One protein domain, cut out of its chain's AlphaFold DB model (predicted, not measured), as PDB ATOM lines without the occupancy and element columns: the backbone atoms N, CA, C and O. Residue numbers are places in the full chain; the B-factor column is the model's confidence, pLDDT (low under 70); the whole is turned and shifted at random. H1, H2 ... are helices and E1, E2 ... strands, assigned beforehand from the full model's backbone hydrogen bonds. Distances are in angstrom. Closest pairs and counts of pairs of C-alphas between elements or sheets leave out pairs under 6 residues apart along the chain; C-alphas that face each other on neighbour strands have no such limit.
ATOM      1  N   GLY A   4     263.714 336.900 387.896       52.88
ATOM      2  CA  GLY A   4     265.103 337.380 387.938       52.88
ATOM      3  C   GLY A   4     265.288 338.898 388.095       52.88
ATOM      4  O   GLY A   4     266.366 339.330 388.486       52.88
ATOM      5  N   GLU A   5     264.273 339.711 387.797       58.19
ATOM      6  CA  GLU A   5     264.294 341.164 388.055       58.19
ATOM      7  C   GLU A   5     263.890 341.458 389.501       58.19
ATOM      8  O   GLU A   5     264.488 342.311 390.148       58.19
ATOM      9  N   LEU A   6     262.924 340.697 390.026       57.31
ATOM     10  CA  LEU A   6     262.466 340.821 391.406       57.31
ATOM     11  C   LEU A   6     263.583 340.480 392.396       57.31
ATOM     12  O   LEU A   6     263.825 341.269 393.298       57.31
ATOM     13  N   ALA A   7     264.282 339.358 392.181       58.03
ATOM     14  CA  ALA A   7     265.365 338.879 393.043       58.03
ATOM     15  C   ALA A   7     266.573 339.833 393.116       58.03
ATOM     16  O   ALA A   7     267.286 339.849 394.115       58.03
ATOM     17  N   LYS A   8     266.812 340.627 392.060       65.44
ATOM     18  CA  LYS A   8     267.890 341.632 392.023       65.44
ATOM     19  C   LYS A   8     267.545 342.884 392.815       65.44
ATOM     20  O   LYS A   8     268.398 343.428 393.503       65.44
ATOM     21  N   GLU A   9     266.310 343.342 392.679       63.09
ATOM     22  CA  GLU A   9     265.821 344.540 393.362       63.09
ATOM     23  C   GLU A   9     265.495 344.242 394.827       63.09
ATOM     24  O   GLU A   9     265.477 345.137 395.666       63.09
ATOM     25  N   TRP A  10     265.209 342.975 395.134       70.56
ATOM     26  CA  TRP A  10     264.743 342.561 396.438       70.56
ATOM     27  C   TRP A  10     264.959 341.034 396.598       70.56
ATOM     28  O   TRP A  10     264.399 340.255 395.825       70.56
ATOM     29  N   PRO A  11     265.734 340.554 397.584       65.44
ATOM     30  CA  PRO A  11     265.939 339.113 397.807       65.44
ATOM     31  C   PRO A  11     264.676 338.406 398.340       65.44
ATOM     32  O   PRO A  11     263.904 339.008 399.091       65.44
ATOM     33  N   GLU A  12     264.385 337.180 397.894       65.50
ATOM     34  CA  GLU A  12     263.174 336.416 398.282       65.50
ATOM     35  C   GLU A  12     263.286 335.778 399.682       65.50
ATOM     36  O   GLU A  12     262.282 335.589 400.359       65.50
ATOM     37  N   ASP A  13     264.504 335.491 400.135       66.06
ATOM     38  CA  ASP A  13     264.847 334.850 401.413       66.06
ATOM     39  C   ASP A  13     264.666 335.755 402.641       66.06
ATOM     40  O   ASP A  13     264.562 335.267 403.764       66.06
ATOM     41  N   LEU A  14     264.571 337.067 402.433       63.56
ATOM     42  CA  LEU A  14     264.353 338.058 403.489       63.56
ATOM     43  C   LEU A  14     262.870 338.405 403.695       63.56
ATOM     44  O   LEU A  14     262.566 339.488 404.199       63.56
ATOM     45  N   ARG A  15     261.933 337.563 403.229       73.88
ATOM     46  CA  ARG A  15     260.525 337.967 403.131       73.88
ATOM     47  C   ARG A  15     259.483 336.922 403.465       73.88
ATOM     48  O   ARG A  15     259.541 335.768 403.052       73.88
ATOM     49  N   ASP A  16     258.400 337.449 404.017       88.69
ATOM     50  CA  ASP A  16     257.106 336.802 404.017       88.69
ATOM     51  C   ASP A  16     256.380 336.959 402.678       88.69
ATOM     52  O   ASP A  16     256.269 338.041 402.092       88.69
ATOM     53  N   SER A  17     255.806 335.854 402.215       90.00
ATOM     54  CA  SER A  17     254.866 335.831 401.096       90.00
ATOM     55  C   SER A  17     253.506 335.313 401.537       90.00
ATOM     56  O   SER A  17     253.402 334.625 402.549       90.00
ATOM     57  N   ALA A  18     252.458 335.617 400.780       90.94
ATOM     58  CA  ALA A  18     251.128 335.051 400.956       90.94
ATOM     59  C   ALA A  18     250.543 334.610 399.612       90.94
ATOM     60  O   ALA A  18     250.910 335.124 398.547       90.94
ATOM     61  N   ALA A  19     249.586 333.683 399.660       91.56
ATOM     62  CA  ALA A  19     248.771 333.362 398.496       91.56
ATOM     63  C   ALA A  19     248.034 334.627 398.002       91.56
ATOM     64  O   ALA A  19     247.504 335.381 398.823       91.56
ATOM     65  N   PRO A  20     247.931 334.876 396.682       90.50
ATOM     66  CA  PRO A  20     247.258 336.059 396.159       90.50
ATOM     67  C   PRO A  20     245.809 336.253 396.619       90.50
ATOM     68  O   PRO A  20     245.364 337.390 396.741       90.50
ATOM     69  N   SER A  21     245.092 335.163 396.899       91.19
ATOM     70  CA  SER A  21     243.727 335.170 397.439       91.19
ATOM     71  C   SER A  21     243.641 335.585 398.909       91.19
ATOM     72  O   SER A  21     242.558 335.915 399.375       91.19
ATOM     73  N   HIS A  22     244.753 335.541 399.642       93.44
ATOM     74  CA  HIS A  22     244.827 335.820 401.077       93.44
ATOM     75  C   HIS A  22     245.463 337.177 401.378       93.44
ATOM     76  O   HIS A  22     245.707 337.494 402.538       93.44
ATOM     77  N   GLN A  23     245.769 337.969 400.346       92.62
ATOM     78  CA  GLN A  23     246.375 339.272 400.553       92.62
ATOM     79  C   GLN A  23     245.422 340.214 401.307       92.62
ATOM     80  O   GLN A  23     244.216 340.218 401.035       92.62
ATOM     81  N   PRO A  24     245.955 341.054 402.202       96.00
ATOM     82  CA  PRO A  24     245.158 342.026 402.929       96.00
ATOM     83  C   PRO A  24     244.631 343.121 401.991       96.00
ATOM     84  O   PRO A  24     245.240 343.460 400.976       96.00
ATOM     85  N   PHE A  25     243.493 343.719 402.337       96.94
ATOM     86  CA  PHE A  25     242.881 344.761 401.514       96.94
ATOM     87  C   PHE A  25     243.826 345.958 401.322       96.94
ATOM     88  O   PHE A  25     244.317 346.527 402.294       96.94
ATOM     89  N   GLY A  26     244.042 346.391 400.075       97.25
ATOM     90  CA  GLY A  26     244.950 347.501 399.747       97.25
ATOM     91  C   GLY A  26     246.379 347.079 399.384       97.25
ATOM     92  O   GLY A  26     247.244 347.932 399.223       97.25
ATOM     93  N   SER A  27     246.655 345.786 399.239       96.94
ATOM     94  CA  SER A  27     247.961 345.241 398.842       96.94
ATOM     95  C   SER A  27     248.199 345.193 397.322       96.94
ATOM     96  O   SER A  27     249.048 344.436 396.852       96.94
ATOM     97  N   GLN A  28     247.435 345.925 396.501       95.75
ATOM     98  CA  GLN A  28     247.415 345.711 395.043       95.75
ATOM     99  C   GLN A  28     248.770 345.913 394.346       95.75
ATOM    100  O   GLN A  28     248.965 345.389 393.249       95.75
ATOM    101  N   TYR A  29     249.690 346.649 394.972       95.44
ATOM    102  CA  TYR A  29     251.031 346.906 394.449       95.44
ATOM    103  C   TYR A  29     252.107 345.955 394.976       95.44
ATOM    104  O   TYR A  29     253.252 346.047 394.533       95.44
ATOM    105  N   TRP A  30     251.756 345.024 395.867       93.44
ATOM    106  CA  TRP A  30     252.679 343.984 396.301       93.44
ATOM    107  C   TRP A  30     253.200 343.202 395.104       93.44
ATOM    108  O   TRP A  30     252.456 342.856 394.178       93.44
ATOM    109  N   LEU A  31     254.500 342.930 395.122       90.44
ATOM    110  CA  LEU A  31     255.160 342.275 394.006       90.44
ATOM    111  C   LEU A  31     254.674 340.829 393.907       90.44
ATOM    112  O   LEU A  31     254.520 340.129 394.908       90.44
ATOM    113  N   ARG A  32     254.400 340.385 392.679       87.31
ATOM    114  CA  ARG A  32     253.866 339.051 392.393       87.31
ATOM    115  C   ARG A  32     254.867 338.253 391.572       87.31
ATOM    116  O   ARG A  32     255.384 338.757 390.573       87.31
ATOM    117  N   SER A  33     255.094 337.013 391.991       83.62
ATOM    118  CA  SER A  33     255.967 336.034 391.340       83.62
ATOM    119  C   SER A  33     255.322 334.654 391.494       83.62
ATOM    120  O   SER A  33     255.061 334.210 392.612       83.62
ATOM    121  N   GLY A  34     254.984 334.003 390.378       83.31
ATOM    122  CA  GLY A  34     254.249 332.732 390.387       83.31
ATOM    123  C   GLY A  34     252.932 332.804 391.174       83.31
ATOM    124  O   GLY A  34     252.074 333.643 390.897       83.31
ATOM    125  N   HIS A  35     252.786 331.924 392.168       84.69
ATOM    126  CA  HIS A  35     251.621 331.845 393.061       84.69
ATOM    127  C   HIS A  35     251.820 332.577 394.394       84.69
ATOM    128  O   HIS A  35     251.075 332.334 395.339       84.69
ATOM    129  N   ALA A  36     252.814 333.460 394.476       88.38
ATOM    130  CA  ALA A  36     253.138 334.213 395.674       88.38
ATOM    131  C   ALA A  36     252.972 335.715 395.439       88.38
ATOM    132  O   ALA A  36     253.286 336.259 394.373       88.38
ATOM    133  N   ALA A  37     252.493 336.388 396.474       90.38
ATOM    134  CA  ALA A  37     252.590 337.823 396.609       90.38
ATOM    135  C   ALA A  37     253.449 338.163 397.811       90.38
ATOM    136  O   ALA A  37     253.282 337.586 398.882       90.38
ATOM    137  N   TRP A  38     254.374 339.082 397.600       90.50
ATOM    138  CA  TRP A  38     255.442 339.369 398.538       90.50
ATOM    139  C   TRP A  38     255.098 340.597 399.361       90.50
ATOM    140  O   TRP A  38     254.783 341.649 398.797       90.50
ATOM    141  N   CYS A  39     255.160 340.443 400.681       91.75
ATOM    142  CA  CYS A  39     254.986 341.556 401.602       91.75
ATOM    143  C   CYS A  39     256.134 342.563 401.404       91.75
ATOM    144  O   CYS A  39     257.243 342.146 401.045       91.75
ATOM    145  N   PRO A  40     255.900 343.867 401.635       90.50
ATOM    146  CA  PRO A  40     256.956 344.868 401.704       90.50
ATOM    147  C   PRO A  40     258.000 344.525 402.761       90.50
ATOM    148  O   PRO A  40     257.660 343.879 403.753       90.50
ATOM    149  N   PRO A  41     259.274 344.905 402.558       84.19
ATOM    150  CA  PRO A  41     260.305 344.563 403.510       84.19
ATOM    151  C   PRO A  41     260.154 345.470 404.733       84.19
ATOM    152  O   PRO A  41     259.609 346.575 404.621       84.19
ATOM    153  N   PRO A  42     260.686 345.065 405.892       82.00
ATOM    154  CA  PRO A  42     260.835 345.994 406.994       82.00
ATOM    155  C   PRO A  42     261.779 347.127 406.570       82.00
ATOM    156  O   PRO A  42     262.930 346.909 406.190       82.00
ATOM    157  N   THR A  43     261.272 348.352 406.625       87.62
ATOM    158  CA  THR A  43     262.021 349.598 406.434       87.62
ATOM    159  C   THR A  43     261.907 350.441 407.706       87.62
ATOM    160  O   THR A  43     260.933 350.272 408.445       87.62
ATOM    161  N   PRO A  44     262.843 351.376 407.973       89.00
ATOM    162  CA  PRO A  44     262.738 352.269 409.133       89.00
ATOM    163  C   PRO A  44     261.424 353.059 409.171       89.00
ATOM    164  O   PRO A  44     260.882 353.314 410.238       89.00
ATOM    165  N   VAL A  45     260.894 353.410 407.993       92.38
ATOM    166  CA  VAL A  45     259.576 354.030 407.829       92.38
ATOM    167  C   VAL A  45     258.752 353.176 406.881       92.38
ATOM    168  O   VAL A  45     259.148 352.965 405.732       92.38
ATOM    169  N   GLN A  46     257.601 352.706 407.349       95.00
ATOM    170  CA  GLN A  46     256.648 351.949 406.544       95.00
ATOM    171  C   GLN A  46     255.516 352.863 406.078       95.00
ATOM    172  O   GLN A  46     254.972 353.637 406.861       95.00
ATOM    173  N   VAL A  47     255.164 352.792 404.793       96.62
ATOM    174  CA  VAL A  47     254.273 353.780 404.169       96.62
ATOM    175  C   VAL A  47     252.943 353.150 403.767       96.62
ATOM    176  O   VAL A  47     252.899 352.157 403.038       96.62
ATOM    177  N   VAL A  48     251.852 353.783 404.197       98.12
ATOM    178  CA  VAL A  48     250.486 353.524 403.730       98.12
ATOM    179  C   VAL A  48     249.982 354.758 402.990       98.12
ATOM    180  O   VAL A  48     250.025 355.869 403.514       98.12
ATOM    181  N   ILE A  49     249.452 354.568 401.783       98.38
ATOM    182  CA  ILE A  49     248.713 355.623 401.085       98.38
ATOM    183  C   ILE A  49     247.250 355.491 401.473       98.38
ATOM    184  O   ILE A  49     246.641 354.455 401.226       98.38
ATOM    185  N   TRP A  50     246.672 356.544 402.046       98.44
ATOM    186  CA  TRP A  50     245.259 356.578 402.408       98.44
ATOM    187  C   TRP A  50     244.596 357.801 401.784       98.44
ATOM    188  O   TRP A  50     244.898 358.935 402.152       98.44
ATOM    189  N   SER A  51     243.700 357.605 400.822       97.00
ATOM    190  CA  SER A  51     243.088 358.698 400.063       97.00
ATOM    191  C   SER A  51     241.566 358.623 400.069       97.00
ATOM    192  O   SER A  51     240.974 357.549 400.024       97.00
ATOM    193  N   SER A  52     240.920 359.791 400.071       95.62
ATOM    194  CA  SER A  52     239.476 359.920 399.864       95.62
ATOM    195  C   SER A  52     239.068 359.830 398.392       95.62
ATOM    196  O   SER A  52     237.876 359.868 398.097       95.62
ATOM    197  N   ALA A  53     240.012 359.742 397.452       95.69
ATOM    198  CA  ALA A  53     239.708 359.532 396.038       95.69
ATOM    199  C   ALA A  53     239.295 358.074 395.758       95.69
ATOM    200  O   ALA A  53     239.606 357.173 396.536       95.69
ATOM    201  N   THR A  54     238.585 357.837 394.651       95.50
ATOM    202  CA  THR A  54     238.218 356.475 394.223       95.50
ATOM    203  C   THR A  54     239.462 355.639 393.941       95.50
ATOM    204  O   THR A  54     240.510 356.185 393.585       95.50
ATOM    205  N   LYS A  55     239.352 354.314 394.059       96.38
ATOM    206  CA  LYS A  55     240.462 353.388 393.824       96.38
ATOM    207  C   LYS A  55     241.161 353.610 392.483       96.38
ATOM    208  O   LYS A  55     242.387 353.632 392.430       96.38
ATOM    209  N   GLU A  56     240.406 353.842 391.413       96.44
ATOM    210  CA  GLU A  56     240.950 354.084 390.072       96.44
ATOM    211  C   GLU A  56     241.764 355.381 390.018       96.44
ATOM    212  O   GLU A  56     242.796 355.446 389.352       96.44
ATOM    213  N   ASN A  57     241.324 356.425 390.725       96.62
ATOM    214  CA  ASN A  57     242.052 357.691 390.797       96.62
ATOM    215  C   ASN A  57     243.324 357.537 391.628       96.62
ATOM    216  O   ASN A  57     244.376 358.015 391.215       96.62
ATOM    217  N   VAL A  58     243.236 356.852 392.772       97.88
ATOM    218  CA  VAL A  58     244.393 356.590 393.637       97.88
ATOM    219  C   VAL A  58     245.452 355.797 392.890       97.88
ATOM    220  O   VAL A  58     246.602 356.217 392.874       97.88
ATOM    221  N   ASN A  59     245.068 354.721 392.207       97.81
ATOM    222  CA  ASN A  59     246.015 353.912 391.447       97.81
ATOM    223  C   ASN A  59     246.725 354.732 390.358       97.81
ATOM    224  O   ASN A  59     247.950 354.692 390.262       97.81
ATOM    225  N   ARG A  60     245.987 355.563 389.606       97.75
ATOM    226  CA  ARG A  60     246.586 356.471 388.613       97.75
ATOM    227  C   ARG A  60     247.572 357.455 389.240       97.75
ATOM    228  O   ARG A  60     248.643 357.672 388.681       97.75
ATOM    229  N   MET A  61     247.233 358.039 390.390       97.00
ATOM    230  CA  MET A  61     248.137 358.943 391.110       97.00
ATOM    231  C   MET A  61     249.410 358.213 391.548       97.00
ATOM    232  O   MET A  61     250.499 358.685 391.242       97.00
ATOM    233  N   VAL A  62     249.280 357.040 392.180       97.62
ATOM    234  CA  VAL A  62     250.418 356.220 392.633       97.62
ATOM    235  C   VAL A  62     251.323 355.832 391.467       97.62
ATOM    236  O   VAL A  62     252.536 355.976 391.559       97.62
ATOM    237  N   GLU A  63     250.756 355.385 390.351       96.38
ATOM    238  CA  GLU A  63     251.526 355.010 389.159       96.38
ATOM    239  C   GLU A  63     252.238 356.192 388.502       96.38
ATOM    240  O   GLU A  63     253.307 356.004 387.923       96.38
ATOM    241  N   THR A  64     251.675 357.396 388.634       95.50
ATOM    242  CA  THR A  64     252.282 358.636 388.135       95.50
ATOM    243  C   THR A  64     253.476 359.059 388.993       95.50
ATOM    244  O   THR A  64     254.522 359.392 388.445       95.50
ATOM    245  N   ILE A  65     253.345 359.030 390.327       92.81
ATOM    246  CA  ILE A  65     254.395 359.510 391.247       92.81
ATOM    247  C   ILE A  65     255.468 358.451 391.552       92.81
ATOM    248  O   ILE A  65     256.619 358.787 391.808       92.81
ATOM    249  N   MET A  66     255.115 357.163 391.511       93.75
ATOM    250  CA  MET A  66     256.017 356.029 391.739       93.75
ATOM    251  C   MET A  66     256.093 355.201 390.461       93.75
ATOM    252  O   MET A  66     255.388 354.202 390.291       93.75
ATOM    253  N   THR A  67     256.936 355.642 389.532       89.62
ATOM    254  CA  THR A  67     257.008 355.089 388.173       89.62
ATOM    255  C   THR A  67     257.550 353.660 388.149       89.62
ATOM    256  O   THR A  67     257.086 352.833 387.356       89.62
ATOM    257  N   LYS A  68     258.482 353.326 389.051       88.62
ATOM    258  CA  LYS A  68     259.078 351.989 389.125       88.62
ATOM    259  C   LYS A  68     258.190 351.052 389.951       88.62
ATOM    260  O   LYS A  68     257.850 351.379 391.087       88.62
ATOM    261  N   PRO A  69     257.873 349.837 389.460       87.50
ATOM    262  CA  PRO A  69     257.085 348.875 390.229       87.50
ATOM    263  C   PRO A  69     257.688 348.532 391.597       87.50
ATOM    264  O   PRO A  69     256.936 348.320 392.539       87.50
ATOM    265  N   VAL A  70     259.021 348.520 391.715       85.12
ATOM    266  CA  VAL A  70     259.722 348.270 392.987       85.12
ATOM    267  C   VAL A  70     259.360 349.319 394.038       85.12
ATOM    268  O   VAL A  70     259.053 348.945 395.160       85.12
ATOM    269  N   GLN A  71     259.289 350.606 393.670       89.62
ATOM    270  CA  GLN A  71     258.890 351.681 394.593       89.62
ATOM    271  C   GLN A  71     257.473 351.455 395.126       89.62
ATOM    272  O   GLN A  71     257.233 351.553 396.324       89.62
ATOM    273  N   ARG A  72     256.539 351.087 394.240       92.94
ATOM    274  CA  ARG A  72     255.150 350.780 394.619       92.94
ATOM    275  C   ARG A  72     255.054 349.524 395.486       92.94
ATOM    276  O   ARG A  72     254.207 349.457 396.370       92.94
ATOM    277  N   GLY A  73     255.936 348.554 395.252       91.56
ATOM    278  CA  GLY A  73     256.045 347.327 396.039       91.56
ATOM    279  C   GLY A  73     256.490 347.541 397.487       91.56
ATOM    280  O   GLY A  73     256.285 346.643 398.294       91.56
ATOM    281  N   LEU A  74     257.050 348.709 397.828       91.62
ATOM    282  CA  LEU A  74     257.405 349.076 399.205       91.62
ATOM    283  C   LEU A  74     256.202 349.567 400.029       91.62
ATOM    284  O   LEU A  74     256.306 349.715 401.245       91.62
ATOM    285  N   LEU A  75     255.059 349.843 399.393       96.25
ATOM    286  CA  LEU A  75     253.868 350.327 400.086       96.25
ATOM    287  C   LEU A  75     253.204 349.197 400.870       96.25
ATOM    288  O   LEU A  75     252.803 348.180 400.296       96.25
ATOM    289  N   GLN A  76     252.997 349.420 402.169       96.50
ATOM    290  CA  GLN A  76     252.268 348.489 403.025       96.50
ATOM    291  C   GLN A  76     250.848 348.301 402.521       96.50
ATOM    292  O   GLN A  76     250.424 347.167 402.287       96.50
ATOM    293  N   ARG A  77     250.128 349.406 402.314       97.69
ATOM    294  CA  ARG A  77     248.758 349.430 401.797       97.69
ATOM    295  C   ARG A  77     248.523 350.678 400.949       97.69
ATOM    296  O   ARG A  77     249.110 351.732 401.189       97.69
ATOM    297  N   VAL A  78     247.607 350.567 399.997       98.44
ATOM    298  CA  VAL A  78     247.043 351.679 399.232       98.44
ATOM    299  C   VAL A  78     245.528 351.639 399.370       98.44
ATOM    300  O   VAL A  78     244.820 350.915 398.666       98.44
ATOM    301  N   TRP A  79     245.044 352.419 400.324       98.56
ATOM    302  CA  TRP A  79     243.647 352.574 400.677       98.56
ATOM    303  C   TRP A  79     243.027 353.782 399.990       98.56
ATOM    304  O   TRP A  79     243.573 354.885 399.964       98.56
ATOM    305  N   ALA A  80     241.841 353.550 399.447       97.62
ATOM    306  CA  ALA A  80     241.050 354.527 398.727       97.62
ATOM    307  C   ALA A  80     239.707 354.754 399.440       97.62
ATOM    308  O   ALA A  80     239.498 354.319 400.581       97.62
ATOM    309  N   ARG A  81     238.797 355.459 398.769       96.62
ATOM    310  CA  ARG A  81     237.519 355.937 399.308       96.62
ATOM    311  C   ARG A  81     236.675 354.862 400.006       96.62
ATOM    312  O   ARG A  81     235.992 355.184 400.970       96.62
ATOM    313  N   GLU A  82     236.750 353.604 399.589       96.75
ATOM    314  CA  GLU A  82     236.011 352.459 400.151       96.75
ATOM    315  C   GLU A  82     236.353 352.166 401.622       96.75
ATOM    316  O   GLU A  82     235.576 351.539 402.344       96.75
ATOM    317  N   THR A  83     237.517 352.624 402.084       97.25
ATOM    318  CA  THR A  83     237.928 352.518 403.495       97.25
ATOM    319  C   THR A  83     237.359 353.634 404.373       97.25
ATOM    320  O   THR A  83     237.347 353.529 405.599       97.25
ATOM    321  N   LEU A  84     236.850 354.697 403.741       96.69
ATOM    322  CA  LEU A  84     236.411 355.937 404.379       96.69
ATOM    323  C   LEU A  84     234.901 356.166 404.274       96.69
ATOM    324  O   LEU A  84     234.349 356.923 405.067       96.69
ATOM    325  N   VAL A  85     234.227 355.549 403.299       95.44
ATOM    326  CA  VAL A  85     232.779 355.687 403.084       95.44
ATOM    327  C   VAL A  85     232.150 354.377 402.609       95.44
ATOM    328  O   VAL A  85     232.809 353.513 402.036       95.44
ATOM    329  N   VAL A  86     230.837 354.256 402.798       95.06
ATOM    330  CA  VAL A  86     230.033 353.136 402.279       95.06
ATOM    331  C   VAL A  86     229.794 353.241 400.760       95.06
ATOM    332  O   VAL A  86     229.767 354.363 400.243       95.06
ATOM    333  N   PRO A  87     229.513 352.132 400.039       95.00
ATOM    334  CA  PRO A  87     229.380 352.110 398.577       95.00
ATOM    335  C   PRO A  87     228.472 353.187 397.981       95.00
ATOM    336  O   PRO A  87     228.844 353.853 397.018       95.00
ATOM    337  N   ARG A  88     227.311 353.436 398.602       93.25
ATOM    338  CA  ARG A  88     226.351 354.462 398.151       93.25
ATOM    339  C   ARG A  88     226.904 355.899 398.144       93.25
ATOM    340  O   ARG A  88     226.282 356.772 397.554       93.25
ATOM    341  N   LEU A  89     228.038 356.160 398.802       93.12
ATOM    342  CA  LEU A  89     228.694 357.472 398.874       93.12
ATOM    343  C   LEU A  89     230.000 357.550 398.063       93.12
ATOM    344  O   LEU A  89     230.669 358.585 398.084       93.12
ATOM    345  N   LEU A  90     230.381 356.497 397.329       91.38
ATOM    346  CA  LEU A  90     231.627 356.498 396.548       91.38
ATOM    347  C   LEU A  90     231.644 357.595 395.473       91.38
ATOM    348  O   LEU A  90     232.677 358.226 395.269       91.38
ATOM    349  N   GLY A  91     230.498 357.875 394.848       89.25
ATOM    350  CA  GLY A  91     230.359 358.914 393.820       89.25
ATOM    351  C   GLY A  91     230.001 360.311 394.339       89.25
ATOM    352  O   GLY A  91     229.849 361.229 393.539       89.25
ATOM    353  N   VAL A  92     229.835 360.494 395.653       89.62
ATOM    354  CA  VAL A  92     229.333 361.749 396.238       89.62
ATOM    355  C   VAL A  92     230.413 362.390 397.094       89.62
ATOM    356  O   VAL A  92     231.000 361.720 397.942       89.62
ATOM    357  N   LYS A  93     230.662 363.696 396.917       89.81
ATOM    358  CA  LYS A  93     231.569 364.451 397.792       89.81
ATOM    359  C   LYS A  93     230.963 364.527 399.194       89.81
ATOM    360  O   LYS A  93     229.941 365.168 399.401       89.81
ATOM    361  N   VAL A  94     231.618 363.865 400.140       90.94
ATOM    362  CA  VAL A  94     231.279 363.871 401.564       90.94
ATOM    363  C   VAL A  94     232.551 364.033 402.375       90.94
ATOM    364  O   VAL A  94     233.638 363.693 401.893       90.94
ATOM    365  N   ASP A  95     232.395 364.530 403.595       90.25
ATOM    366  CA  ASP A  95     233.459 364.522 404.586       90.25
ATOM    367  C   ASP A  95     233.897 363.094 404.908       90.25
ATOM    368  O   ASP A  95     233.094 362.159 404.899       90.25
ATOM    369  N   THR A  96     235.186 362.936 405.188       93.75
ATOM    370  CA  THR A  96     235.790 361.649 405.533       93.75
ATOM    371  C   THR A  96     236.692 361.798 406.741       93.75
ATOM    372  O   THR A  96     237.274 362.861 406.959       93.75
ATOM    373  N   THR A  97     236.878 360.709 407.475       94.00
ATOM    374  CA  THR A  97     237.796 360.635 408.610       94.00
ATOM    375  C   THR A  97     238.699 359.421 408.450       94.00
ATOM    376  O   THR A  97     238.214 358.326 408.178       94.00
ATOM    377  N   LYS A  98     240.006 359.641 408.584       96.81
ATOM    378  CA  LYS A  98     241.057 358.629 408.585       96.81
ATOM    379  C   LYS A  98     241.347 358.264 410.031       96.81
ATOM    380  O   LYS A  98     241.789 359.095 410.816       96.81
ATOM    381  N   ASP A  99     241.057 357.025 410.368       96.81
ATOM    382  CA  ASP A  99     241.182 356.510 411.719       96.81
ATOM    383  C   ASP A  99     242.390 355.575 411.797       96.81
ATOM    384  O   ASP A  99     242.326 354.424 411.367       96.81
ATOM    385  N   LEU A 100     243.507 356.082 412.320       97.75
ATOM    386  CA  LEU A 100     244.784 355.369 412.364       97.75
ATOM    387  C   LEU A 100     244.703 354.041 413.106       97.75
ATOM    388  O   LEU A 100     245.420 353.114 412.750       97.75
ATOM    389  N   SER A 101     243.781 353.898 414.053       96.31
ATOM    390  CA  SER A 101     243.601 352.624 414.744       96.31
ATOM    391  C   SER A 101     243.118 351.485 413.836       96.31
ATOM    392  O   SER A 101     243.333 350.324 414.159       96.31
ATOM    393  N   ILE A 102     242.553 351.788 412.661       96.81
ATOM    394  CA  ILE A 102     242.306 350.788 411.610       96.81
ATOM    395  C   ILE A 102     243.622 350.361 410.960       96.81
ATOM    396  O   ILE A 102     243.819 349.180 410.704       96.81
ATOM    397  N   ALA A 103     244.518 351.312 410.677       97.62
ATOM    398  CA  ALA A 103     245.836 351.011 410.120       97.62
ATOM    399  C   ALA A 103     246.656 350.151 411.083       97.62
ATOM    400  O   ALA A 103     247.227 349.154 410.655       97.62
ATOM    401  N   TRP A 104     246.646 350.497 412.371       97.75
ATOM    402  CA  TRP A 104     247.284 349.720 413.431       97.75
ATOM    403  C   TRP A 104     246.767 348.284 413.448       97.75
ATOM    404  O   TRP A 104     247.535 347.361 413.194       97.75
ATOM    405  N   ASP A 105     245.457 348.097 413.611       96.56
ATOM    406  CA  ASP A 105     244.862 346.763 413.698       96.56
ATOM    407  C   ASP A 105     245.129 345.928 412.440       96.56
ATOM    408  O   ASP A 105     245.585 344.795 412.536       96.56
ATOM    409  N   GLU A 106     244.930 346.492 411.244       97.38
ATOM    410  CA  GLU A 106     245.135 345.773 409.979       97.38
ATOM    411  C   GLU A 106     246.585 345.329 409.760       97.38
ATOM    412  O   GLU A 106     246.825 344.256 409.199       97.38
ATOM    413  N   LEU A 107     247.555 346.162 410.144       96.88
ATOM    414  CA  LEU A 107     248.969 345.831 410.001       96.88
ATOM    415  C   LEU A 107     249.414 344.847 411.088       96.88
ATOM    416  O   LEU A 107     250.057 343.851 410.768       96.88
ATOM    417  N   ASN A 108     249.003 345.062 412.338       97.06
ATOM    418  CA  ASN A 108     249.368 344.223 413.479       97.06
ATOM    419  C   ASN A 108     248.736 342.826 413.395       97.06
ATOM    420  O   ASN A 108     249.395 341.822 413.659       97.06
ATOM    421  N   GLN A 109     247.473 342.730 412.971       96.56
ATOM    422  CA  GLN A 109     246.806 341.447 412.735       96.56
ATOM    423  C   GLN A 109     247.468 340.677 411.591       96.56
ATOM    424  O   GLN A 109     247.616 339.454 411.668       96.56
ATOM    425  N   TRP A 110     247.900 341.383 410.541       95.94
ATOM    426  CA  TRP A 110     248.647 340.770 409.449       95.94
ATOM    427  C   TRP A 110     250.006 340.247 409.918       95.94
ATOM    428  O   TRP A 110     250.318 339.089 409.658       95.94
ATOM    429  N   GLU A 111     250.769 341.042 410.667       94.25
ATOM    430  CA  GLU A 111     252.060 340.628 411.229       94.25
ATOM    431  C   GLU A 111     251.902 339.404 412.136       94.25
ATOM    432  O   GLU A 111     252.558 338.377 411.958       94.25
ATOM    433  N   ARG A 112     250.920 339.443 413.042       95.00
ATOM    434  CA  ARG A 112     250.577 338.305 413.895       95.00
ATOM    435  C   ARG A 112     250.225 337.068 413.070       95.00
ATOM    436  O   ARG A 112     250.631 335.961 413.430       95.00
ATOM    437  N   HIS A 113     249.471 337.224 411.982       95.12
ATOM    438  CA  HIS A 113     249.167 336.120 411.076       95.12
ATOM    439  C   HIS A 113     250.440 335.550 410.436       95.12
ATOM    440  O   HIS A 113     250.606 334.330 410.430       95.12
ATOM    441  N   LEU A 114     251.353 336.399 409.957       92.56
ATOM    442  CA  LEU A 114     252.628 335.965 409.385       92.56
ATOM    443  C   LEU A 114     253.483 335.180 410.390       92.56
ATOM    444  O   LEU A 114     254.023 334.138 410.023       92.56
ATOM    445  N   CYS A 115     253.536 335.610 411.653       91.75
ATOM    446  CA  CYS A 115     254.305 334.929 412.698       91.75
ATOM    447  C   CYS A 115     253.676 333.613 413.186       91.75
ATOM    448  O   CYS A 115     254.386 332.728 413.657       91.75
ATOM    449  N   THR A 116     252.345 333.489 413.145       93.75
ATOM    450  CA  THR A 116     251.621 332.356 413.762       93.75
ATOM    451  C   THR A 116     251.113 331.320 412.766       93.75
ATOM    452  O   THR A 116     250.724 330.220 413.165       93.75
ATOM    453  N   ARG A 117     251.100 331.641 411.470       93.19
ATOM    454  CA  ARG A 117     250.687 330.701 410.424       93.19
ATOM    455  C   ARG A 117     251.625 329.502 410.348       93.19
ATOM    456  O   ARG A 117     252.840 329.617 410.451       93.19
ATOM    457  N   SER A 118     251.051 328.340 410.063       90.19
ATOM    458  CA  SER A 118     251.823 327.107 409.890       90.19
ATOM    459  C   SER A 118     252.502 327.021 408.521       90.19
ATOM    460  O   SER A 118     253.537 326.378 408.389       90.19
ATOM    461  N   THR A 119     251.915 327.637 407.487       89.44
ATOM    462  CA  THR A 119     252.465 327.653 406.120       89.44
ATOM    463  C   THR A 119     252.182 328.987 405.416       89.44
ATOM    464  O   THR A 119     251.170 329.624 405.729       89.44
ATOM    465  N   PRO A 120     252.974 329.380 404.395       84.00
ATOM    466  CA  PRO A 120     252.728 330.596 403.605       84.00
ATOM    467  C   PRO A 120     251.375 330.646 402.872       84.00
ATOM    468  O   PRO A 120     250.917 331.714 402.468       84.00
ATOM    469  N   LEU A 121     250.726 329.491 402.692       85.94
ATOM    470  CA  LEU A 121     249.418 329.365 402.042       85.94
ATOM    471  C   LEU A 121     248.246 329.447 403.027       85.94
ATOM    472  O   LEU A 121     247.097 329.439 402.594       85.94
ATOM    473  N   SER A 122     248.509 329.518 404.333       92.75
ATOM    474  CA  SER A 122     247.453 329.596 405.346       92.75
ATOM    475  C   SER A 122     246.639 330.877 405.166       92.75
ATOM    476  O   SER A 122     247.199 331.941 404.910       92.75
ATOM    477  N   ALA A 123     245.315 330.780 405.282       93.56
ATOM    478  CA  ALA A 123     244.446 331.950 405.248       93.56
ATOM    479  C   ALA A 123     244.488 332.702 406.595       93.56
ATOM    480  O   ALA A 123     244.620 332.058 407.643       93.56
ATOM    481  N   PRO A 124     244.345 334.037 406.599       94.50
ATOM    482  CA  PRO A 124     244.127 334.810 407.816       94.50
ATOM    483  C   PRO A 124     242.846 334.382 408.530       94.50
ATOM    484  O   PRO A 124     241.816 334.168 407.896       94.50
ATOM    485  N   SER A 125     242.905 334.276 409.857       92.19
ATOM    486  CA  SER A 125     241.742 333.965 410.700       92.19
ATOM    487  C   SER A 125     241.025 335.208 411.232       92.19
ATOM    488  O   SER A 125     239.924 335.091 411.766       92.19
ATOM    489  N   PHE A 126     241.639 336.387 411.110       93.38
ATOM    490  CA  PHE A 126     241.062 337.647 411.569       93.38
ATOM    491  C   PHE A 126     240.156 338.273 410.504       93.38
ATOM    492  O   PHE A 126     240.327 338.065 409.301       93.38
ATOM    493  N   LEU A 127     239.190 339.067 410.960       93.81
ATOM    494  CA  LEU A 127     238.308 339.844 410.095       93.81
ATOM    495  C   LEU A 127     238.934 341.213 409.823       93.81
ATOM    496  O   LEU A 127     239.310 341.911 410.760       93.81
ATOM    497  N   SER A 128     239.006 341.613 408.553       95.31
ATOM    498  CA  SER A 128     239.551 342.923 408.181       95.31
ATOM    499  C   SER A 128     238.569 344.058 408.495       95.31
ATOM    500  O   SER A 128     237.405 344.031 408.087       95.31
ATOM    501  N   ARG A 129     239.054 345.096 409.176       94.50
ATOM    502  CA  ARG A 129     238.386 346.376 409.448       94.50
ATOM    503  C   ARG A 129     238.593 347.414 408.348       94.50
ATOM    504  O   ARG A 129     238.041 348.510 408.440       94.50
ATOM    505  N   ALA A 130     239.378 347.124 407.311       96.50
ATOM    506  CA  ALA A 130     239.776 348.140 406.336       96.50
ATOM    507  C   ALA A 130     238.576 348.823 405.648       96.50
ATOM    508  O   ALA A 130     238.594 350.031 405.411       96.50
ATOM    509  N   ARG A 131     237.511 348.077 405.329       97.25
ATOM    510  CA  ARG A 131     236.350 348.597 404.585       97.25
ATOM    511  C   ARG A 131     235.335 349.260 405.516       97.25
ATOM    512  O   ARG A 131     234.869 348.662 406.482       97.25
ATOM    513  N   ALA A 132     234.925 350.485 405.181       96.75
ATOM    514  CA  ALA A 132     233.972 351.253 405.991       96.75
ATOM    515  C   ALA A 132     232.583 350.594 406.074       96.75
ATOM    516  O   ALA A 132     231.917 350.672 407.102       96.75
ATOM    517  N   GLU A 133     232.137 349.952 404.994       96.19
ATOM    518  CA  GLU A 133     230.857 349.236 404.964       96.19
ATOM    519  C   GLU A 133     230.813 348.073 405.947       96.19
ATOM    520  O   GLU A 133     229.860 347.974 406.721       96.19
ATOM    521  N   ASP A 134     231.859 347.250 405.944       96.00
ATOM    522  CA  ASP A 134     231.956 346.081 406.811       96.00
ATOM    523  C   ASP A 134     231.990 346.541 408.278       96.00
ATOM    524  O   ASP A 134     231.201 346.062 409.097       96.00
ATOM    525  N   ARG A 135     232.772 347.589 408.590       94.69
ATOM    526  CA  ARG A 135     232.804 348.188 409.936       94.69
ATOM    527  C   ARG A 135     231.431 348.641 410.415       94.69
ATOM    528  O   ARG A 135     231.019 348.285 411.516       94.69
ATOM    529  N   LEU A 136     230.690 349.387 409.592       94.12
ATOM    530  CA  LEU A 136     229.351 349.844 409.976       94.12
ATOM    531  C   LEU A 136     228.345 348.704 410.097       94.12
ATOM    532  O   LEU A 136     227.448 348.772 410.938       94.12
ATOM    533  N   LEU A 137     228.461 347.670 409.262       93.88
ATOM    534  CA  LEU A 137     227.618 346.487 409.367       93.88
ATOM    535  C   LEU A 137     227.796 345.827 410.738       93.88
ATOM    536  O   LEU A 137     226.803 345.640 411.447       93.88
ATOM    537  N   HIS A 138     229.038 345.540 411.126       92.69
ATOM    538  CA  HIS A 138     229.357 344.915 412.408       92.69
ATOM    539  C   HIS A 138     229.010 345.824 413.591       92.69
ATOM    540  O   HIS A 138     228.308 345.392 414.499       92.69
ATOM    541  N   PHE A 139     229.357 347.111 413.533       91.00
ATOM    542  CA  PHE A 139     229.010 348.079 414.576       91.00
ATOM    543  C   PHE A 139     227.502 348.133 414.858       91.00
ATOM    544  O   PHE A 139     227.064 348.094 416.009       91.00
ATOM    545  N   ARG A 140     226.672 348.167 413.809       91.00
ATOM    546  CA  ARG A 140     225.208 348.155 413.958       91.00
ATOM    547  C   ARG A 140     224.695 346.839 414.544       91.00
ATOM    548  O   ARG A 140     223.709 346.858 415.282       91.00
ATOM    549  N   GLN A 141     225.307 345.705 414.203       89.94
ATOM    550  CA  GLN A 141     224.955 344.399 414.771       89.94
ATOM    551  C   GLN A 141     225.314 344.328 416.260       89.94
ATOM    552  O   GLN A 141     224.446 343.986 417.069       89.94
ATOM    553  N   ASP A 142     226.533 344.731 416.615       85.88
ATOM    554  CA  ASP A 142     227.049 344.750 417.984       85.88
ATOM    555  C   ASP A 142     226.182 345.663 418.868       85.88
ATOM    556  O   ASP A 142     225.681 345.237 419.912       85.88
ATOM    557  N   ARG A 143     225.854 346.876 418.392       83.88
ATOM    558  CA  ARG A 143     224.935 347.790 419.092       83.88
ATOM    559  C   ARG A 143     223.562 347.181 419.351       83.88
ATOM    560  O   ARG A 143     223.070 347.233 420.477       83.88
ATOM    561  N   ARG A 144     222.944 346.560 418.341       85.12
ATOM    562  CA  ARG A 144     221.643 345.885 418.504       85.12
ATOM    563  C   ARG A 144     221.721 344.740 419.513       85.12
ATOM    564  O   ARG A 144     220.753 344.496 420.235       85.12
ATOM    565  N   ALA A 145     222.837 344.015 419.561       82.50
ATOM    566  CA  ALA A 145     223.048 342.955 420.539       82.50
ATOM    567  C   ALA A 145     223.172 343.520 421.964       82.50
ATOM    568  O   ALA A 145     222.514 343.003 422.872       82.50
ATOM    569  N   CYS A 146     223.928 344.606 422.156       80.12
ATOM    570  CA  CYS A 146     224.043 345.311 423.437       80.12
ATOM    571  C   CYS A 146     222.693 345.865 423.910       80.12
ATOM    572  O   CYS A 146     222.287 345.601 425.040       80.12
ATOM    573  N   GLU A 147     221.932 346.515 423.027       80.12
ATOM    574  CA  GLU A 147     220.585 347.019 423.326       80.12
ATOM    575  C   GLU A 147     219.635 345.890 423.757       80.12
ATOM    576  O   GLU A 147     218.872 346.036 424.710       80.12
ATOM    577  N   ARG A 148     219.694 344.723 423.098       80.12
ATOM    578  CA  ARG A 148     218.913 343.540 423.502       80.12
ATOM    579  C   ARG A 148     219.330 343.010 424.876       80.12
ATOM    580  O   ARG A 148     218.470 342.532 425.613       80.12
ATOM    581  N   ARG A 149     220.619 343.071 425.226       78.06
ATOM    582  CA  ARG A 149     221.125 342.678 426.554       78.06
ATOM    583  C   ARG A 149     220.680 343.667 427.638       78.06
ATOM    584  O   ARG A 149     220.281 343.221 428.708       78.06
ATOM    585  N   GLN A 150     220.693 344.969 427.352       74.12
ATOM    586  CA  GLN A 150     220.285 346.031 428.282       74.12
ATOM    587  C   GLN A 150     218.766 346.074 428.501       74.12
ATOM    588  O   GLN A 150     218.325 346.108 429.643       74.12
ATOM    589  N   LYS A 151     217.951 345.942 427.442       70.62
ATOM    590  CA  LYS A 151     216.477 345.847 427.550       70.62
ATOM    591  C   LYS A 151     215.994 344.640 428.358       70.62
ATOM    592  O   LYS A 151     214.868 344.633 428.839       70.62
ATOM    593  N   ARG A 152     216.824 343.599 428.490       64.75
ATOM    594  CA  ARG A 152     216.555 342.457 429.378       64.75
ATOM    595  C   ARG A 152     216.857 342.758 430.852       64.75
ATOM    596  O   ARG A 152     216.448 341.966 431.692       64.75
ATOM    597  N   LYS A 153     217.583 343.841 431.156       65.00
ATOM    598  CA  LYS A 153     218.025 344.215 432.507       65.00
ATOM    599  C   LYS A 153     217.256 345.407 433.102       65.00
ATOM    600  O   LYS A 153     217.038 345.378 434.303       65.00
ATOM    601  N   GLU A 154     216.779 346.377 432.312       56.47
ATOM    602  CA  GLU A 154     215.965 347.513 432.803       56.47
ATOM    603  C   GLU A 154     214.897 347.996 431.792       56.47
ATOM    604  O   GLU A 154     215.065 347.886 430.573       56.47
ATOM    605  N   VAL A 155     213.787 348.537 432.322       55.09
ATOM    606  CA  VAL A 155     212.656 349.138 431.591       55.09
ATOM    607  C   VAL A 155     212.903 350.637 431.411       55.09
ATOM    608  O   VAL A 155     212.948 351.371 432.388       55.09
ATOM    609  N   GLY A 156     212.967 351.096 430.159       50.91
ATOM    610  CA  GLY A 156     212.827 352.516 429.821       50.91
ATOM    611  C   GLY A 156     214.128 353.317 429.839       50.91
ATOM    612  O   GLY A 156     214.366 354.107 430.741       50.91
ATOM    613  N   GLY A 157     214.931 353.168 428.785       46.91
ATOM    614  CA  GLY A 157     215.994 354.107 428.434       46.91
ATOM    615  C   GLY A 157     215.775 354.615 427.013       46.91
ATOM    616  O   GLY A 157     215.490 353.820 426.111       46.91
ATOM    617  N   ASP A 158     215.852 355.933 426.839       52.44
ATOM    618  CA  ASP A 158     215.594 356.627 425.579       52.44
ATOM    619  C   ASP A 158     216.619 356.218 424.503       52.44
ATOM    620  O   ASP A 158     217.822 356.128 424.759       52.44
ATOM    621  N   VAL A 159     216.140 355.912 423.297       50.81
ATOM    622  CA  VAL A 159     216.969 355.362 422.211       50.81
ATOM    623  C   VAL A 159     217.721 356.506 421.520       50.81
ATOM    624  O   VAL A 159     217.075 357.447 421.053       50.81
ATOM    625  N   PRO A 160     219.058 356.449 421.362       52.97
ATOM    626  CA  PRO A 160     219.779 357.502 420.659       52.97
ATOM    627  C   PRO A 160     219.330 357.628 419.197       52.97
ATOM    628  O   PRO A 160     219.242 356.636 418.469       52.97
ATOM    629  N   ARG A 161     219.072 358.877 418.783       58.16
ATOM    630  CA  ARG A 161     218.706 359.297 417.418       58.16
ATOM    631  C   ARG A 161     219.618 358.686 416.349       58.16
ATOM    632  O   ARG A 161     220.814 358.498 416.563       58.16
ATOM    633  N   ALA A 162     219.048 358.461 415.163       67.44
ATOM    634  CA  ALA A 162     219.804 358.160 413.951       67.44
ATOM    635  C   ALA A 162     220.933 359.188 413.738       67.44
ATOM    636  O   ALA A 162     220.731 360.386 413.951       67.44
ATOM    637  N   PHE A 163     222.108 358.720 413.315       73.69
ATOM    638  CA  PHE A 163     223.233 359.596 412.990       73.69
ATOM    639  C   PHE A 163     222.870 360.552 411.848       73.69
ATOM    640  O   PHE A 163     222.202 360.156 410.890       73.69
ATOM    641  N   ALA A 164     223.341 361.799 411.934       72.62
ATOM    642  CA  ALA A 164     223.064 362.824 410.930       72.62
ATOM    643  C   ALA A 164     223.677 362.485 409.558       72.62
ATOM    644  O   ALA A 164     223.096 362.799 408.521       72.62
ATOM    645  N   ASN A 165     224.844 361.831 409.542       84.06
ATOM    646  CA  ASN A 165     225.505 361.351 408.330       84.06
ATOM    647  C   ASN A 165     226.422 360.143 408.623       84.06
ATOM    648  O   ASN A 165     226.691 359.801 409.774       84.06
ATOM    649  N   VAL A 166     226.915 359.500 407.557       87.25
ATOM    650  CA  VAL A 166     227.779 358.304 407.632       87.25
ATOM    651  C   VAL A 166     229.144 358.597 408.264       87.25
ATOM    652  O   VAL A 166     229.690 357.724 408.929       87.25
ATOM    653  N   SER A 167     229.702 359.796 408.073       86.62
ATOM    654  CA  SER A 167     230.998 360.150 408.663       86.62
ATOM    655  C   SER A 167     230.909 360.215 410.187       86.62
ATOM    656  O   SER A 167     231.821 359.754 410.866       86.62
ATOM    657  N   ASP A 168     229.813 360.750 410.726       88.56
ATOM    658  CA  ASP A 168     229.582 360.791 412.172       88.56
ATOM    659  C   ASP A 168     229.289 359.401 412.743       88.56
ATOM    660  O   ASP A 168     229.720 359.091 413.851       88.56
ATOM    661  N   GLU A 169     228.618 358.536 411.979       92.00
ATOM    662  CA  GLU A 169     228.415 357.138 412.367       92.00
ATOM    663  C   GLU A 169     229.737 356.354 412.412       92.00
ATOM    664  O   GLU A 169     229.969 355.616 413.363       92.00
ATOM    665  N   LEU A 170     230.626 356.543 411.429       92.75
ATOM    666  CA  LEU A 170     231.970 355.950 411.434       92.75
ATOM    667  C   LEU A 170     232.820 356.483 412.588       92.75
ATOM    668  O   LEU A 170     233.533 355.718 413.224       92.75
ATOM    669  N   PHE A 171     232.723 357.776 412.898       91.44
ATOM    670  CA  PHE A 171     233.401 358.328 414.066       91.44
ATOM    671  C   PHE A 171     232.855 357.733 415.371       91.44
ATOM    672  O   PHE A 171     233.622 357.419 416.276       91.44
ATOM    673  N   ALA A 172     231.539 357.541 415.479       89.25
ATOM    674  CA  ALA A 172     230.942 356.876 416.633       89.25
ATOM    675  C   ALA A 172     231.349 355.398 416.734       89.25
ATOM    676  O   ALA A 172     231.542 354.912 417.845       89.25
ATOM    677  N   GLU A 173     231.521 354.700 415.605       92.12
ATOM    678  CA  GLU A 173     232.116 353.357 415.569       92.12
ATOM    679  C   GLU A 173     233.536 353.369 416.142       92.12
ATOM    680  O   GLU A 173     233.829 352.560 417.019       92.12
ATOM    681  N   THR A 174     234.379 354.330 415.744       91.62
ATOM    682  CA  THR A 174     235.711 354.523 416.341       91.62
ATOM    683  C   THR A 174     235.629 354.699 417.856       91.62
ATOM    684  O   THR A 174     236.326 354.002 418.587       91.62
ATOM    685  N   GLN A 175     234.773 355.600 418.347       89.12
ATOM    686  CA  GLN A 175     234.652 355.856 419.788       89.12
ATOM    687  C   GLN A 175     234.156 354.623 420.554       89.12
ATOM    688  O   GLN A 175     234.688 354.303 421.612       89.12
ATOM    689  N   PHE A 176     233.181 353.898 420.001       85.88
ATOM    690  CA  PHE A 176     232.701 352.643 420.578       85.88
ATOM    691  C   PHE A 176     233.823 351.606 420.665       85.88
ATOM    692  O   PHE A 176     234.010 350.977 421.701       85.88
ATOM    693  N   ARG A 177     234.610 351.465 419.598       88.38
ATOM    694  CA  ARG A 177     235.718 350.511 419.536       88.38
ATOM    695  C   ARG A 177     236.860 350.842 420.497       88.38
ATOM    696  O   ARG A 177     237.487 349.917 420.994       88.38
ATOM    697  N   LEU A 178     237.137 352.124 420.732       86.12
ATOM    698  CA  LEU A 178     238.166 352.572 421.680       86.12
ATOM    699  C   LEU A 178     237.708 352.510 423.147       86.12
ATOM    700  O   LEU A 178     238.532 352.658 424.043       86.12
ATOM    701  N   SER A 179     236.413 352.311 423.400       82.69
ATOM    702  CA  SER A 179     235.866 352.117 424.748       82.69
ATOM    703  C   SER A 179     235.899 350.646 425.179       82.69
ATOM    704  O   SER A 179     236.000 349.755 424.334       82.69
ATOM    705  N   ASP A 180     235.724 350.375 426.476       67.25
ATOM    706  CA  ASP A 180     235.660 349.006 427.023       67.25
ATOM    707  C   ASP A 180     234.554 348.145 426.378       67.25
ATOM    708  O   ASP A 180     234.715 346.932 426.225       67.25
ATOM    709  N   ASP A 181     233.458 348.758 425.912       62.28
ATOM    710  CA  ASP A 181     232.386 348.059 425.187       62.28
ATOM    711  C   ASP A 181     232.855 347.493 423.829       62.28
ATOM    712  O   ASP A 181     232.275 346.534 423.304       62.28
ATOM    713  N   GLY A 182     233.944 348.040 423.274       60.94
ATOM    714  CA  GLY A 182     234.603 347.575 422.056       60.94
ATOM    715  C   GLY A 182     235.271 346.205 422.199       60.94
ATOM    716  O   GLY A 182     235.460 345.519 421.192       60.94
ATOM    717  N   ALA A 183     235.542 345.741 423.426       65.81
ATOM    718  CA  ALA A 183     236.097 344.408 423.689       65.81
ATOM    719  C   ALA A 183     235.176 343.267 423.211       65.81
ATOM    720  O   ALA A 183     235.624 342.143 422.985       65.81
ATOM    721  N   HIS A 184     233.882 343.553 423.034       67.00
ATOM    722  CA  HIS A 184     232.890 342.622 422.499       67.00
ATOM    723  C   HIS A 184     232.618 342.802 421.003       67.00
ATOM    724  O   HIS A 184     231.676 342.198 420.487       67.00
ATOM    725  N   SER A 185     233.413 343.625 420.315       80.94
ATOM    726  CA  SER A 185     233.285 343.813 418.876       80.94
ATOM    727  C   SER A 185     233.440 342.485 418.134       80.94
ATOM    728  O   SER A 185     234.286 341.659 418.483       80.94
ATOM    729  N   SER A 186     232.679 342.315 417.051       86.56
ATOM    730  CA  SER A 186     232.786 341.160 416.142       86.56
ATOM    731  C   SER A 186     234.214 340.901 415.620       86.56
ATOM    732  O   SER A 186     234.545 339.791 415.217       86.56
ATOM    733  N   TYR A 187     235.068 341.920 415.635       89.12
ATOM    734  CA  TYR A 187     236.457 341.863 415.187       89.12
ATOM    735  C   TYR A 187     237.468 341.480 416.287       89.12
ATOM    736  O   TYR A 187     238.654 341.337 415.999       89.12
ATOM    737  N   GLY A 188     237.028 341.340 417.541       87.31
ATOM    738  CA  GLY A 188     237.908 341.139 418.692       87.31
ATOM    739  C   GLY A 188     238.587 342.429 419.187       87.31
ATOM    740  O   GLY A 188     238.210 343.528 418.755       87.31
ATOM    741  N   PRO A 189     239.558 342.309 420.116       87.56
ATOM    742  CA  PRO A 189     240.296 343.451 420.647       87.56
ATOM    743  C   PRO A 189     241.132 344.115 419.553       87.56
ATOM    744  O   PRO A 189     241.597 343.452 418.626       87.56
ATOM    745  N   LEU A 190     241.315 345.425 419.680       90.19
ATOM    746  CA  LEU A 190     242.206 346.185 418.818       90.19
ATOM    747  C   LEU A 190     243.661 345.797 419.099       90.19
ATOM    748  O   LEU A 190     244.051 345.724 420.262       90.19
ATOM    749  N   LEU A 191     244.453 345.588 418.050       93.38
ATOM    750  CA  LEU A 191     245.903 345.481 418.167       93.38
ATOM    751  C   LEU A 191     246.558 346.817 417.809       93.38
ATOM    752  O   LEU A 191     246.437 347.291 416.680       93.38
ATOM    753  N   ASP A 192     247.292 347.396 418.753       92.19
ATOM    754  CA  ASP A 192     248.032 348.658 418.628       92.19
ATOM    755  C   ASP A 192     249.556 348.488 418.762       92.19
ATOM    756  O   ASP A 192     250.285 349.468 418.876       92.19
ATOM    757  N   GLU A 193     250.039 347.247 418.686       94.12
ATOM    758  CA  GLU A 193     251.459 346.904 418.645       94.12
ATOM    759  C   GLU A 193     251.732 345.848 417.551       94.12
ATOM    760  O   GLU A 193     250.953 344.891 417.420       94.12
ATOM    761  N   PRO A 194     252.831 345.977 416.778       94.81
ATOM    762  CA  PRO A 194     253.873 347.003 416.912       94.81
ATOM    763  C   PRO A 194     253.510 348.397 416.371       94.81
ATOM    764  O   PRO A 194     254.188 349.361 416.704       94.81
ATOM    765  N   PHE A 195     252.495 348.547 415.514       97.06
ATOM    766  CA  PHE A 195     252.075 349.867 415.020       97.06
ATOM    767  C   PHE A 195     251.024 350.476 415.932       97.06
ATOM    768  O   PHE A 195     249.950 349.897 416.079       97.06
ATOM    769  N   GLY A 196     251.297 351.671 416.448       97.31
ATOM    770  CA  GLY A 196     250.438 352.331 417.419       97.31
ATOM    771  C   GLY A 196     250.598 353.852 417.436       97.31
ATOM    772  O   GLY A 196     251.254 354.439 416.564       97.31
ATOM    773  N   PRO A 197     250.015 354.532 418.437       96.88
ATOM    774  CA  PRO A 197     250.071 355.988 418.538       96.88
ATOM    775  C   PRO A 197     251.503 356.514 418.671       96.88
ATOM    776  O   PRO A 197     251.815 357.568 418.136       96.88
ATOM    777  N   ARG A 198     252.406 355.779 419.321       97.50
ATOM    778  CA  ARG A 198     253.754 356.278 419.639       97.50
ATOM    779  C   ARG A 198     254.732 356.252 418.465       97.50
ATOM    780  O   ARG A 198     255.792 356.855 418.562       97.50
ATOM    781  N   ASN A 199     254.385 355.607 417.350       97.31
ATOM    782  CA  ASN A 199     255.278 355.444 416.195       97.31
ATOM    783  C   ASN A 199     254.602 355.645 414.829       97.31
ATOM    784  O   ASN A 199     255.197 355.349 413.795       97.31
ATOM    785  N   THR A 200     253.365 356.146 414.801       97.88
ATOM    786  CA  THR A 200     252.624 356.380 413.557       97.88
ATOM    787  C   THR A 200     252.331 357.860 413.376       97.88
ATOM    788  O   THR A 200     251.812 358.505 414.281       97.88
ATOM    789  N   VAL A 201     252.570 358.393 412.179       97.62
ATOM    790  CA  VAL A 201     252.144 359.748 411.804       97.62
ATOM    791  C   VAL A 201     251.216 359.717 410.594       97.62
ATOM    792  O   VAL A 201     251.412 358.952 409.651       97.62
ATOM    793  N   LEU A 202     250.192 360.567 410.614       97.81
ATOM    794  CA  LEU A 202     249.309 360.851 409.493       97.81
ATOM    795  C   LEU A 202     249.719 362.187 408.879       97.81
ATOM    796  O   LEU A 202     249.571 363.224 409.515       97.81
ATOM    797  N   LEU A 203     250.174 362.168 407.629       97.12
ATOM    798  CA  LEU A 203     250.372 363.373 406.826       97.12
ATOM    799  C   LEU A 203     249.098 363.643 406.014       97.12
ATOM    800  O   LEU A 203     248.705 362.826 405.177       97.12
ATOM    801  N   ASP A 204     248.423 364.759 406.274       96.88
ATOM    802  CA  ASP A 204     247.214 365.158 405.540       96.88
ATOM    803  C   ASP A 204     247.014 366.676 405.617       96.88
ATOM    804  O   ASP A 204     247.452 367.316 406.568       96.88
ATOM    805  N   ASP A 205     246.308 367.243 404.648       94.88
ATOM    806  CA  ASP A 205     245.988 368.671 404.565       94.88
ATOM    807  C   ASP A 205     244.792 369.097 405.432       94.88
ATOM    808  O   ASP A 205     244.446 370.276 405.512       94.88
ATOM    809  N   SER A 206     244.121 368.144 406.085       94.94
ATOM    810  CA  SER A 206     242.871 368.385 406.798       94.94
ATOM    811  C   SER A 206     242.870 367.816 408.214       94.94
ATOM    812  O   SER A 206     242.733 366.609 408.424       94.94
ATOM    813  N   ALA A 207     242.851 368.706 409.211       94.06
ATOM    814  CA  ALA A 207     242.664 368.333 410.618       94.06
ATOM    815  C   ALA A 207     241.369 367.532 410.857       94.06
ATOM    816  O   ALA A 207     241.326 366.616 411.677       94.06
ATOM    817  N   LYS A 208     240.306 367.806 410.085       93.00
ATOM    818  CA  LYS A 208     239.041 367.060 410.171       93.00
ATOM    819  C   LYS A 208     239.213 365.587 409.799       93.00
ATOM    820  O   LYS A 208     238.548 364.735 410.392       93.00
ATOM    821  N   LYS A 209     240.097 365.270 408.846       94.56
ATOM    822  CA  LYS A 209     240.384 363.875 408.494       94.56
ATOM    823  C   LYS A 209     241.124 363.158 409.618       94.56
ATOM    824  O   LYS A 209     240.910 361.966 409.767       94.56
ATOM    825  N   ALA A 210     241.902 363.867 410.430       95.88
ATOM    826  CA  ALA A 210     242.664 363.295 411.535       95.88
ATOM    827  C   ALA A 210     241.957 363.351 412.903       95.88
ATOM    828  O   ALA A 210     242.560 363.019 413.919       95.88
ATOM    829  N   ARG A 211     240.671 363.737 412.958       94.88
ATOM    830  CA  ARG A 211     239.920 363.940 414.218       94.88
ATOM    831  C   ARG A 211     239.915 362.743 415.180       94.88
ATOM    832  O   ARG A 211     239.613 362.937 416.351       94.88
ATOM    833  N   CYS A 212     240.180 361.524 414.704       94.62
ATOM    834  CA  CYS A 212     240.262 360.336 415.556       94.62
ATOM    835  C   CYS A 212     241.589 360.239 416.327       94.62
ATOM    836  O   CYS A 212     241.600 359.691 417.423       94.62
ATOM    837  N   GLN A 213     242.690 360.761 415.776       95.88
ATOM    838  CA  GLN A 213     244.027 360.737 416.381       95.88
ATOM    839  C   GLN A 213     244.769 362.054 416.082       95.88
ATOM    840  O   GLN A 213     245.731 362.069 415.312       95.88
ATOM    841  N   PRO A 214     244.328 363.186 416.662       95.38
ATOM    842  CA  PRO A 214     244.883 364.502 416.338       95.38
ATOM    843  C   PRO A 214     246.366 364.650 416.711       95.38
ATOM    844  O   PRO A 214     247.089 365.350 416.014       95.38
ATOM    845  N   LEU A 215     246.842 363.961 417.756       95.94
ATOM    846  CA  LEU A 215     248.253 364.002 418.174       95.94
ATOM    847  C   LEU A 215     249.200 363.289 417.195       95.94
ATOM    848  O   LEU A 215     250.405 363.508 417.224       95.94
TER     849      LEU A 215
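Overview. This is residues 4 to 215 of the 295 residues of an uncharacterized protein of Malassezia sympodialis (strain ATCC 42132) (UniProt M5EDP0). What does the model look like? An elongated body has a small parallel pair of strands, E3 and E4, between helices H2 and H4; the hairpin E1 and E2 with H3 and H1 makes one end, and H5, H6 and H7 make the other, from which residues 148 to 156 stick out. How much is regular? The printed part has 212 residues with seven named helices and five named strands, in the order H1 E1 E2 E3 H2 H3 E4 H4 H5 H6 H7 E5; the class is mostly helix, but under half of the residues, 95, are in named elements. How large is it? It is compact, with a radius of gyration of the C-alphas of 18.9 A, and spans 69 by 40 by 31 A.

Along the chain. Where are the strands? E3 is residues 47 to 50 and E4 residues 75 to 79, 10.5 A long; E1 is 31 to 33, E2 36 to 38 and E5 202 to 204. Where are the helices? H1 is residues 4 to 9, from C-alpha 4 at (265.103, 337.380, 387.938), H2 55 to 65, 15.4 A, and H3 69 to 73. H4 is 100 to 116, 24.0 A, H5 132 to 151, 28.3 A, ending at C-alpha 151 at (216.477, 345.847, 427.550), H6 166 to 178, 18.4 A, and H7 180 to 184.

Arrangement. What surrounds E3 and E4? They are parallel at 7 degrees, with N 79 and O 49 2.7 A apart, and with H2 and H3 form a strand-helix-strand unit, parallel strands joined through helices, with a right-handed crossover. The closest C-alphas of H2 and E4, Lys 55 and Trp 79, are 7.6 A apart; E4 and H4 are near each other, as are E3 and E5, which pairs with no named strand. What lies toward each end? In the antiparallel hairpin E1 and E2, N 38 and O 31 are 2.9 A apart; H1 and H3 are close but not clearly touching, with C-alphas Glu 9 and Val 70 7.2 A apart. Residues 132 to 139 of H5 touch H6 at a steep tilt of 62 degrees, the same way, closest at C-alphas Phe 139 and Glu 173, 6.2 A; H7 is close but not clearly touching H6, with C-alphas Phe 176 and Gly 182 5.6 A apart. Are the helices' backbones in order? Every O i to N i+4 pair is within hydrogen-bond range in H2, H3, H4, H5 and H6, against 1 of 2 in H1 and 0 of 1 in H7, where 2 of 2 O i to N i+3 pairs are.

Size, cuts and confidence. How far does it reach? The two C-alphas farthest apart, those of Gly 4 and Val 155, are 69.2 A apart, and the printed part has no cut. Which links are long? Those from H1 to E1, E4 to H4, H4 to H5, H5 to H6 and H7 to E5. Where is confidence low? The mean pLDDT of the printed part is 88.1, and residues 4 to 9, 11 to 14, 152 to 162 and 180 to 184 are under 70.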